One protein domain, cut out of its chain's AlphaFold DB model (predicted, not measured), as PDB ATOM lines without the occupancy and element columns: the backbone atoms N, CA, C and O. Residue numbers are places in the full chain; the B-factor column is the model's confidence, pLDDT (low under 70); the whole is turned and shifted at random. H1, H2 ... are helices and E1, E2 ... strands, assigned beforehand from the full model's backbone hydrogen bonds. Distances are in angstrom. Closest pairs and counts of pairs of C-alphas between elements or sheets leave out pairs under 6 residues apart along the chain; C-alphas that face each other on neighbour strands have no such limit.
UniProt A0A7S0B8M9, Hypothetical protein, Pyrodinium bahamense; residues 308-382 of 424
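Overview. This is residues 308 to 382 of the 424 residues of the protein "Hypothetical protein" of Pyrodinium bahamense (UniProt A0A7S0B8M9). A small body of two little antiparallel sheets, E1, E2 and E4 in one and E3 and E5 in the other, has one long helix, H1, leaving it as an arm; residues 368 to 382 of H1 stick out free. At the end away from this arm, the link from E4 to E5 swings out in a loop through Asn 348. The printed part has 75 residues, with five named strands and one named helix in the order E1 E2 E3 E4 E5 H1; the larger sheet has the order E1 - E2 - E4, and the class is mixed, helices and strands. The whole is extended, with a radius of gyration of the C-alphas of 17.6 A, and it spans 63 by 21 by 16 A, the arm making much of the length.

Along the chain. Start at Cys 308 and pass residues 308 to 315, which hold no named element. Find C-alpha 316 at (204.893, 32.935, -71.189), where E1 begins; it runs through residues 316 to 321, 15.2 A long. E2, residues 324 to 329, runs 15.9 A. Next come E3, residues 333 to 336, and the three-residue E4, residues 341 to 343. Look for C-alpha 355 at (201.416, 26.443, -69.766), where E5, residues 355 to 358, begins. H1, residues 362 to 382, runs 29.8 A to C-alpha 382 at (243.822, 28.616, -80.444).

Arrangement. Begin with the larger sheet, where E1 and E2 form an antiparallel hairpin at 148 degrees; look for N 319 and O 326, 2.8 A apart. On the other side of E2 is E4, antiparallel at 153 degrees, with N 325 and O 342 2.8 A apart. In the second sheet E3 and E5 are antiparallel at 132 degrees, with N 334 and O 357 2.9 A apart. Between the sheets, the closest C-alphas of E2 and E5 are those of Cys 329 and Cys 356, 5.7 A apart. The closest C-alphas of E1 and E5 are those of Gly 316 and Cys 356, 5.9 A apart. H1 is not on the larger sheet and is apart from E1, E2 and E4. The closest C-alphas of E3 and H1 are those of Tyr 333 and Ala 363, 7.3 A apart. In H1 every O i to N i+4 pair is within hydrogen-bond range.

Size, cuts and confidence. The two C-alphas farthest apart, those of Asn 348 and Ala 382, are 63.2 A apart. Without residues 368 to 382, the body spans 40 by 20 by 16 A. The printed part has no cut. The link from E4 to E5, 11 residues, is long; the other links between named elements are tight. Look for pLDDT under 70 at residues 347 to 349 and 361 to 364, of which 362 to 364 belong to H1; the mean of the printed part is 89.3.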
ATOM      1  N   CYS A 308     190.277  40.385 -73.266       88.50
ATOM      2  CA  CYS A 308     190.652  38.995 -73.074       88.50
ATOM      3  C   CYS A 308     191.996  38.948 -72.352       88.50
ATOM      4  O   CYS A 308     193.036  39.261 -72.935       88.50
ATOM      5  N   THR A 309     191.986  38.555 -71.086       90.12
ATOM      6  CA  THR A 309     193.203  38.269 -70.335       90.12
ATOM      7  C   THR A 309     193.369  36.764 -70.220       90.12
ATOM      8  O   THR A 309     192.484  36.057 -69.742       90.12
ATOM      9  N   GLY A 310     194.508  36.266 -70.698       90.50
ATOM     10  CA  GLY A 310     194.859  34.865 -70.518       90.50
ATOM     11  C   GLY A 310     195.196  34.554 -69.055       90.50
ATOM     12  O   GLY A 310     195.502  35.470 -68.282       90.50
ATOM     13  N   PRO A 311     195.162  33.272 -68.666       91.75
ATOM     14  CA  PRO A 311     195.682  32.823 -67.381       91.75
ATOM     15  C   PRO A 311     197.129  33.298 -67.178       91.75
ATOM     16  O   PRO A 311     197.897  33.338 -68.139       91.75
ATOM     17  N   PRO A 312     197.540  33.658 -65.956       94.25
ATOM     18  CA  PRO A 312     198.931  34.014 -65.711       94.25
ATOM     19  C   PRO A 312     199.841  32.801 -65.956       94.25
ATOM     20  O   PRO A 312     199.589  31.723 -65.422       94.25
ATOM     21  N   ASP A 313     200.908  32.998 -66.728       96.44
ATOM     22  CA  ASP A 313     201.980  32.021 -66.942       96.44
ATOM     23  C   ASP A 313     203.307  32.610 -66.428       96.44
ATOM     24  O   ASP A 313     203.528  33.820 -66.507       96.44
ATOM     25  N   LEU A 314     204.176  31.774 -65.852       95.25
ATOM     26  CA  LEU A 314     205.441  32.219 -65.251       95.25
ATOM     27  C   LEU A 314     206.495  32.608 -66.297       95.25
ATOM     28  O   LEU A 314     207.364  33.432 -66.017       95.25
ATOM     29  N   VAL A 315     206.455  31.976 -67.469       96.25
ATOM     30  CA  VAL A 315     207.490  32.054 -68.514       96.25
ATOM     31  C   VAL A 315     206.875  32.201 -69.911       96.25
ATOM     32  O   VAL A 315     207.512  31.918 -70.927       96.25
ATOM     33  N   GLY A 316     205.637  32.684 -69.968       96.56
ATOM     34  CA  GLY A 316     204.893  32.935 -71.189       96.56
ATOM     35  C   GLY A 316     203.996  34.158 -71.082       96.56
ATOM     36  O   GLY A 316     203.708  34.672 -70.004       96.56
ATOM     37  N   THR A 317     203.555  34.640 -72.237       97.19
ATOM     38  CA  THR A 317     202.577  35.723 -72.344       97.19
ATOM     39  C   THR A 317     201.467  35.311 -73.293       97.19
ATOM     40  O   THR A 317     201.725  34.776 -74.372       97.19
ATOM     41  N   TRP A 318     200.220  35.559 -72.901       96.75
ATOM     42  CA  TRP A 318     199.075  35.346 -73.777       96.75
ATOM     43  C   TRP A 318     198.899  36.556 -74.685       96.75
ATOM     44  O   TRP A 318     198.691  37.675 -74.216       96.75
ATOM     45  N   GLN A 319     198.990  36.331 -75.989       96.62
ATOM     46  CA  GLN A 319     198.848  37.355 -77.014       96.62
ATOM     47  C   GLN A 319     197.566  37.131 -77.802       96.62
ATOM     48  O   GLN A 319     197.276  36.020 -78.245       96.62
ATOM     49  N   ARG A 320     196.802  38.201 -78.019       93.88
ATOM     50  CA  ARG A 320     195.582  38.145 -78.825       93.88
ATOM     51  C   ARG A 320     195.934  38.004 -80.308       93.88
ATOM     52  O   ARG A 320     196.639  38.850 -80.857       93.88
ATOM     53  N   ARG A 321     195.405  36.970 -80.967       94.62
ATOM     54  CA  ARG A 321     195.422  36.815 -82.430       94.62
ATOM     55  C   ARG A 321     193.995  36.578 -82.921       94.62
ATOM     56  O   ARG A 321     193.473  35.473 -82.867       94.62
ATOM     57  N   GLY A 322     193.355  37.644 -83.400       91.31
ATOM     58  CA  GLY A 322     191.950  37.595 -83.803       91.31
ATOM     59  C   GLY A 322     191.018  37.436 -82.598       91.31
ATOM     60  O   GLY A 322     190.976  38.312 -81.727       91.31
ATOM     61  N   GLN A 323     190.261  36.339 -82.572       89.50
ATOM     62  CA  GLN A 323     189.314  36.001 -81.499       89.50
ATOM     63  C   GLN A 323     189.914  35.076 -80.428       89.50
ATOM     64  O   GLN A 323     189.277  34.843 -79.400       89.50
ATOM     65  N   ASP A 324     191.146  34.610 -80.643       93.38
ATOM     66  CA  ASP A 324     191.821  33.663 -79.764       93.38
ATOM     67  C   ASP A 324     193.004  34.319 -79.044       93.38
ATOM     68  O   ASP A 324     193.697  35.202 -79.565       93.38
ATOM     69  N   LEU A 325     193.253  33.864 -77.822       94.94
ATOM     70  CA  LEU A 325     194.467  34.130 -77.067       94.94
ATOM     71  C   LEU A 325     195.450  32.992 -77.307       94.94
ATOM     72  O   LEU A 325     195.142  31.841 -77.024       94.94
ATOM     73  N   HIS A 326     196.648  33.317 -77.778       97.31
ATOM     74  CA  HIS A 326     197.725  32.359 -77.984       97.31
ATOM     75  C   HIS A 326     198.805  32.518 -76.924       97.31
ATOM     76  O   HIS A 326     199.303  33.623 -76.708       97.31
ATOM     77  N   LEU A 327     199.209  31.411 -76.308       97.44
ATOM     78  CA  LEU A 327     200.339  31.386 -75.394       97.44
ATOM     79  C   LEU A 327     201.648  31.448 -76.184       97.44
ATOM     80  O   LEU A 327     201.961  30.562 -76.981       97.44
ATOM     81  N   VAL A 328     202.419  32.504 -75.947       96.88
ATOM     82  CA  VAL A 328     203.764  32.689 -76.491       96.88
ATOM     83  C   VAL A 328     204.763  32.536 -75.353       96.88
ATOM     84  O   VAL A 328     204.816  33.370 -74.448       96.88
ATOM     85  N   CYS A 329     205.539  31.458 -75.399       95.69
ATOM     86  CA  CYS A 329     206.563  31.152 -74.405       95.69
ATOM     87  C   CYS A 329     207.878  31.879 -74.697       95.69
ATOM     88  O   CYS A 329     208.187  32.177 -75.851       95.69
ATOM     89  N   VAL A 330     208.670  32.131 -73.653       93.94
ATOM     90  CA  VAL A 330     210.056  32.597 -73.806       93.94
ATOM     91  C   VAL A 330     210.952  31.506 -74.405       93.94
ATOM     92  O   VAL A 330     210.632  30.315 -74.366       93.94
ATOM     93  N   ASP A 331     212.112  31.902 -74.930       87.50
ATOM     94  CA  ASP A 331     213.037  30.983 -75.591       87.50
ATOM     95  C   ASP A 331     213.429  29.785 -74.718       87.50
ATOM     96  O   ASP A 331     213.833  29.902 -73.558       87.50
ATOM     97  N   GLY A 332     213.343  28.597 -75.318       85.12
ATOM     98  CA  GLY A 332     213.623  27.325 -74.657       85.12
ATOM     99  C   GLY A 332     212.415  26.689 -73.966       85.12
ATOM    100  O   GLY A 332     212.509  25.517 -73.591       85.12
ATOM    101  N   TYR A 333     211.288  27.392 -73.872       92.19
ATOM    102  CA  TYR A 333     210.023  26.858 -73.377       92.19
ATOM    103  C   TYR A 333     209.056  26.603 -74.533       92.19
ATOM    104  O   TYR A 333     209.122  27.254 -75.576       92.19
ATOM    105  N   VAL A 334     208.175  25.624 -74.357       93.88
ATOM    106  CA  VAL A 334     207.090  25.317 -75.295       93.88
ATOM    107  C   VAL A 334     205.787  25.185 -74.517       93.88
ATOM    108  O   VAL A 334     205.827  24.777 -73.356       93.88
ATOM    109  N   PRO A 335     204.646  25.550 -75.117       95.75
ATOM    110  CA  PRO A 335     203.364  25.320 -74.479       95.75
ATOM    111  C   PRO A 335     203.094  23.812 -74.415       95.75
ATOM    112  O   PRO A 335     203.207  23.127 -75.433       95.75
ATOM    113  N   ASP A 336     202.740  23.313 -73.236       95.06
ATOM    114  CA  ASP A 336     202.396  21.909 -72.989       95.06
ATOM    115  C   ASP A 336     201.254  21.807 -71.961       95.06
ATOM    116  O   ASP A 336     200.778  22.826 -71.449       95.06
ATOM    117  N   ASP A 337     200.787  20.585 -71.693       94.00
ATOM    118  CA  ASP A 337     199.742  20.265 -70.704       94.00
ATOM    119  C   ASP A 337     198.382  20.953 -70.947       94.00
ATOM    120  O   ASP A 337     197.558  21.084 -70.040       94.00
ATOM    121  N   GLY A 338     198.093  21.367 -72.183       94.62
ATOM    122  CA  GLY A 338     196.814  21.992 -72.515       94.62
ATOM    123  C   GLY A 338     196.735  22.550 -73.930       94.62
ATOM    124  O   GLY A 338     197.531  22.213 -74.806       94.62
ATOM    125  N   THR A 339     195.754  23.426 -74.160       95.06
ATOM    126  CA  THR A 339     195.571  24.073 -75.469       95.06
ATOM    127  C   THR A 339     196.341  25.401 -75.515       95.06
ATOM    128  O   THR A 339     196.081  26.271 -74.681       95.06
ATOM    129  N   PRO A 340     197.271  25.607 -76.471       96.44
ATOM    130  CA  PRO A 340     198.049  26.846 -76.585       96.44
ATOM    131  C   PRO A 340     197.245  28.021 -77.151       96.44
ATOM    132  O   PRO A 340     197.765  29.130 -77.232       96.44
ATOM    133  N   ALA A 341     196.009  27.776 -77.586       96.31
ATOM    134  CA  ALA A 341     195.078  28.767 -78.096       96.31
ATOM    135  C   ALA A 341     193.758  28.637 -77.329       96.31
ATOM    136  O   ALA A 341     193.176  27.554 -77.290       96.31
ATOM    137  N   VAL A 342     193.303  29.718 -76.701       93.88
ATOM    138  CA  VAL A 342     192.066  29.748 -75.914       93.88
ATOM    139  C   VAL A 342     191.144  30.820 -76.495       93.88
ATOM    140  O   VAL A 342     191.578  31.967 -76.621       93.88
ATOM    141  N   PRO A 343     189.889  30.493 -76.845       92.06
ATOM    142  CA  PRO A 343     188.958  31.483 -77.366       92.06
ATOM    143  C   PRO A 343     188.590  32.503 -76.283       92.06
ATOM    144  O   PRO A 343     188.343  32.155 -75.129       92.06
ATOM    145  N   CYS A 344     188.505  33.778 -76.660       88.62
ATOM    146  CA  CYS A 344     188.154  34.870 -75.744       88.62
ATOM    147  C   CYS A 344     186.757  34.742 -75.106       88.62
ATOM    148  O   CYS A 344     186.492  35.350 -74.068       88.62
ATOM    149  N   TYR A 345     185.844  34.019 -75.760       81.81
ATOM    150  CA  TYR A 345     184.398  34.164 -75.558       81.81
ATOM    151  C   TYR A 345     183.712  32.962 -74.905       81.81
ATOM    152  O   TYR A 345     182.490  32.937 -74.784       81.81
ATOM    153  N   THR A 346     184.467  31.965 -74.450       76.75
ATOM    154  CA  THR A 346     183.899  30.794 -73.773       76.75
ATOM    155  C   THR A 346     183.864  31.005 -72.263       76.75
ATOM    156  O   THR A 346     184.871  30.816 -71.588       76.75
ATOM    157  N   GLU A 347     182.700  31.367 -71.722       69.12
ATOM    158  CA  GLU A 347     182.521  31.533 -70.268       69.12
ATOM    159  C   GLU A 347     182.384  30.200 -69.510       69.12
ATOM    160  O   GLU A 347     182.624  30.161 -68.308       69.12
ATOM    161  N   ASN A 348     182.063  29.100 -70.206       62.88
ATOM    162  CA  ASN A 348     181.572  27.872 -69.562       62.88
ATOM    163  C   ASN A 348     182.306  26.578 -69.934       62.88
ATOM    164  O   ASN A 348     181.807  25.498 -69.633       62.88
ATOM    165  N   HIS A 349     183.460  26.645 -70.594       66.50
ATOM    166  CA  HIS A 349     184.239  25.433 -70.846       66.50
ATOM    167  C   HIS A 349     185.451  25.422 -69.924       66.50
ATOM    168  O   HIS A 349     186.227  26.377 -69.920       66.50
ATOM    169  N   GLU A 350     185.605  24.336 -69.163       83.38
ATOM    170  CA  GLU A 350     186.859  23.945 -68.513       83.38
ATOM    171  C   GLU A 350     187.901  23.665 -69.604       83.38
ATOM    172  O   GLU A 350     188.274  22.531 -69.898       83.38
ATOM    173  N   LEU A 351     188.338  24.720 -70.286       87.38
ATOM    174  CA  LEU A 351     189.525  24.665 -71.107       87.38
ATOM    175  C   LEU A 351     190.680  24.490 -70.133       87.38
ATOM    176  O   LEU A 351     190.817  25.267 -69.193       87.38
ATOM    177  N   ASN A 352     191.484  23.454 -70.349       93.62
ATOM    178  CA  ASN A 352     192.769  23.315 -69.690       93.62
ATOM    179  C   ASN A 352     193.786  24.126 -70.518       93.62
ATOM    180  O   ASN A 352     194.219  23.644 -71.577       93.62
ATOM    181  N   PRO A 353     194.066  25.396 -70.156       94.81
ATOM    182  CA  PRO A 353     195.002  26.220 -70.907       94.81
ATOM    183  C   PRO A 353     196.391  25.589 -70.830       94.81
ATOM    184  O   PRO A 353     196.798  25.109 -69.775       94.81
ATOM    185  N   ALA A 354     197.125  25.595 -71.945       96.50
ATOM    186  CA  ALA A 354     198.527  25.195 -71.905       96.50
ATOM    187  C   ALA A 354     199.310  26.122 -70.968       96.50
ATOM    188  O   ALA A 354     198.936  27.282 -70.773       96.50
ATOM    189  N   HIS A 355     200.423  25.625 -70.446       96.19
ATOM    190  CA  HIS A 355     201.416  26.443 -69.766       96.19
ATOM    191  C   HIS A 355     202.794  26.201 -70.371       96.19
ATOM    192  O   HIS A 355     203.051  25.182 -71.017       96.19
ATOM    193  N   CYS A 356     203.685  27.169 -70.224       95.62
ATOM    194  CA  CYS A 356     205.012  27.079 -70.801       95.62
ATOM    195  C   CYS A 356     205.906  26.177 -69.944       95.62
ATOM    196  O   CYS A 356     206.289  26.531 -68.828       95.62
ATOM    197  N   VAL A 357     206.299  25.025 -70.492       93.94
ATOM    198  CA  VAL A 357     207.220  24.081 -69.846       93.94
ATOM    199  C   VAL A 357     208.588  24.098 -70.527       93.94
ATOM    200  O   VAL A 357     208.693  24.430 -71.715       93.94
ATOM    201  N   PRO A 358     209.673  23.763 -69.808       90.94
ATOM    202  CA  PRO A 358     210.991  23.652 -70.413       90.94
ATOM    203  C   PRO A 358     210.963  22.612 -71.535       90.94
ATOM    204  O   PRO A 358     210.754  21.426 -71.294       90.94
ATOM    205  N   SER A 359     211.218  23.036 -72.772       84.50
ATOM    206  CA  SER A 359     211.297  22.097 -73.885       84.50
ATOM    207  C   SER A 359     212.604  21.314 -73.782       84.50
ATOM    208  O   SER A 359     213.699  21.851 -73.977       84.50
ATOM    209  N   GLU A 360     212.521  20.018 -73.497       72.19
ATOM    210  CA  GLU A 360     213.719  19.174 -73.490       72.19
ATOM    211  C   GLU A 360     214.361  19.090 -74.891       72.19
ATOM    212  O   GLU A 360     215.569  18.897 -75.014       72.19
ATOM    213  N   GLY A 361     213.592  19.334 -75.962       60.41
ATOM    214  CA  GLY A 361     214.047  19.171 -77.346       60.41
ATOM    215  C   GLY A 361     214.687  20.400 -78.006       60.41
ATOM    216  O   GLY A 361     215.691  20.269 -78.714       60.41
ATOM    217  N   HIS A 362     214.143  21.608 -77.822       57.97
ATOM    218  CA  HIS A 362     214.633  22.801 -78.536       57.97
ATOM    219  C   HIS A 362     215.631  23.615 -77.724       57.97
ATOM    220  O   HIS A 362     216.633  24.062 -78.290       57.97
ATOM    221  N   ALA A 363     215.469  23.688 -76.402       59.47
ATOM    222  CA  ALA A 363     216.480  24.291 -75.538       59.47
ATOM    223  C   ALA A 363     217.809  23.520 -75.599       59.47
ATOM    224  O   ALA A 363     218.875  24.133 -75.656       59.47
ATOM    225  N   GLN A 364     217.781  22.182 -75.652       68.06
ATOM    226  CA  GLN A 364     219.004  21.396 -75.839       68.06
ATOM    227  C   GLN A 364     219.633  21.621 -77.214       68.06
ATOM    228  O   GLN A 364     220.850  21.780 -77.302       68.06
ATOM    229  N   LYS A 365     218.828  21.698 -78.279       74.94
ATOM    230  CA  LYS A 365     219.327  21.970 -79.634       74.94
ATOM    231  C   LYS A 365     219.964  23.359 -79.737       74.94
ATOM    232  O   LYS A 365     221.028  23.501 -80.340       74.94
ATOM    233  N   TRP A 366     219.365  24.361 -79.096       73.94
ATOM    234  CA  TRP A 366     219.911  25.714 -79.005       73.94
ATOM    235  C   TRP A 366     221.188  25.764 -78.157       73.94
ATOM    236  O   TRP A 366     222.219  26.244 -78.627       73.94
ATOM    237  N   ARG A 367     221.192  25.151 -76.963       81.44
ATOM    238  CA  ARG A 367     222.400  25.022 -76.125       81.44
ATOM    239  C   ARG A 367     223.519  24.277 -76.854       81.44
ATOM    240  O   ARG A 367     224.685  24.632 -76.707       81.44
ATOM    241  N   MET A 368     223.188  23.264 -77.652       84.75
ATOM    242  CA  MET A 368     224.156  22.533 -78.467       84.75
ATOM    243  C   MET A 368     224.696  23.402 -79.613       84.75
ATOM    244  O   MET A 368     225.900  23.363 -79.858       84.75
ATOM    245  N   ARG A 369     223.867  24.238 -80.261       85.25
ATOM    246  CA  ARG A 369     224.338  25.242 -81.236       85.25
ATOM    247  C   ARG A 369     225.293  26.248 -80.602       85.25
ATOM    248  O   ARG A 369     226.387  26.423 -81.131       85.25
ATOM    249  N   LEU A 370     224.933  26.828 -79.457       88.56
ATOM    250  CA  LEU A 370     225.791  27.784 -78.753       88.56
ATOM    251  C   LEU A 370     227.117  27.161 -78.323       88.56
ATOM    252  O   LEU A 370     228.176  27.728 -78.574       88.56
ATOM    253  N   ARG A 371     227.085  25.959 -77.732       93.94
ATOM    254  CA  ARG A 371     228.312  25.228 -77.379       93.94
ATOM    255  C   ARG A 371     229.181  24.975 -78.604       93.94
ATOM    256  O   ARG A 371     230.395  25.110 -78.523       93.94
ATOM    257  N   ARG A 372     228.571  24.634 -79.741       94.69
ATOM    258  CA  ARG A 372     229.291  24.369 -80.987       94.69
ATOM    259  C   ARG A 372     229.919  25.640 -81.567       94.69
ATOM    260  O   ARG A 372     231.081  25.592 -81.955       94.69
ATOM    261  N   GLN A 373     229.208  26.767 -81.574       94.44
ATOM    262  CA  GLN A 373     229.757  28.063 -81.995       94.44
ATOM    263  C   GLN A 373     230.890  28.530 -81.074       94.44
ATOM    264  O   GLN A 373     231.964  28.878 -81.561       94.44
ATOM    265  N   ALA A 374     230.698  28.459 -79.754       95.12
ATOM    266  CA  ALA A 374     231.736  28.796 -78.782       95.12
ATOM    267  C   ALA A 374     232.982  27.908 -78.947       95.12
ATOM    268  O   ALA A 374     234.107  28.399 -78.917       95.12
ATOM    269  N   PHE A 375     232.790  26.609 -79.193       96.62
ATOM    270  CA  PHE A 375     233.883  25.670 -79.435       96.62
ATOM    271  C   PHE A 375     234.659  25.993 -80.718       96.62
ATOM    272  O   PHE A 375     235.888  26.018 -80.696       96.62
ATOM    273  N   PHE A 376     233.973  26.296 -81.825       95.62
ATOM    274  CA  PHE A 376     234.642  26.696 -83.066       95.62
ATOM    275  C   PHE A 376     235.366  28.040 -82.941       95.62
ATOM    276  O   PHE A 376     236.473  28.175 -83.459       95.62
ATOM    277  N   SER A 377     234.793  28.998 -82.208       95.75
ATOM    278  CA  SER A 377     235.458  30.265 -81.888       95.75
ATOM    279  C   SER A 377     236.752  30.027 -81.099       95.75
ATOM    280  O   SER A 377     237.813  30.525 -81.479       95.75
ATOM    281  N   LEU A 378     236.702  29.177 -80.069       96.81
ATOM    282  CA  LEU A 378     237.868  28.831 -79.257       96.81
ATOM    283  C   LEU A 378     238.950  28.119 -80.082       96.81
ATOM    284  O   LEU A 378     240.124  28.471 -79.972       96.81
ATOM    285  N   ILE A 379     238.572  27.177 -80.955       96.94
ATOM    286  CA  ILE A 379     239.510  26.531 -81.891       96.94
ATOM    287  C   ILE A 379     240.159  27.560 -82.819       96.94
ATOM    288  O   ILE A 379     241.370  27.499 -83.031       96.94
ATOM    289  N   GLY A 380     239.386  28.511 -83.352       95.56
ATOM    290  CA  GLY A 380     239.907  29.578 -84.203       95.56
ATOM    291  C   GLY A 380     240.964  30.422 -83.489       95.56
ATOM    292  O   GLY A 380     242.065  30.609 -84.008       95.56
ATOM    293  N   VAL A 381     240.678  30.859 -82.259       95.38
ATOM    294  CA  VAL A 381     241.633  31.618 -81.433       95.38
ATOM    295  C   VAL A 381     242.877  30.782 -81.115       95.38
ATOM    296  O   VAL A 381     243.999  31.265 -81.274       95.38
ATOM    297  N   ALA A 382     242.706  29.516 -80.727       96.25
ATOM    298  CA  ALA A 382     243.822  28.616 -80.444       96.25
ATOM    299  C   ALA A 382     244.724  28.411 -81.675       96.25
ATOM    300  O   ALA A 382     245.949  28.451 -81.553       96.25
TER     301      ALA A 382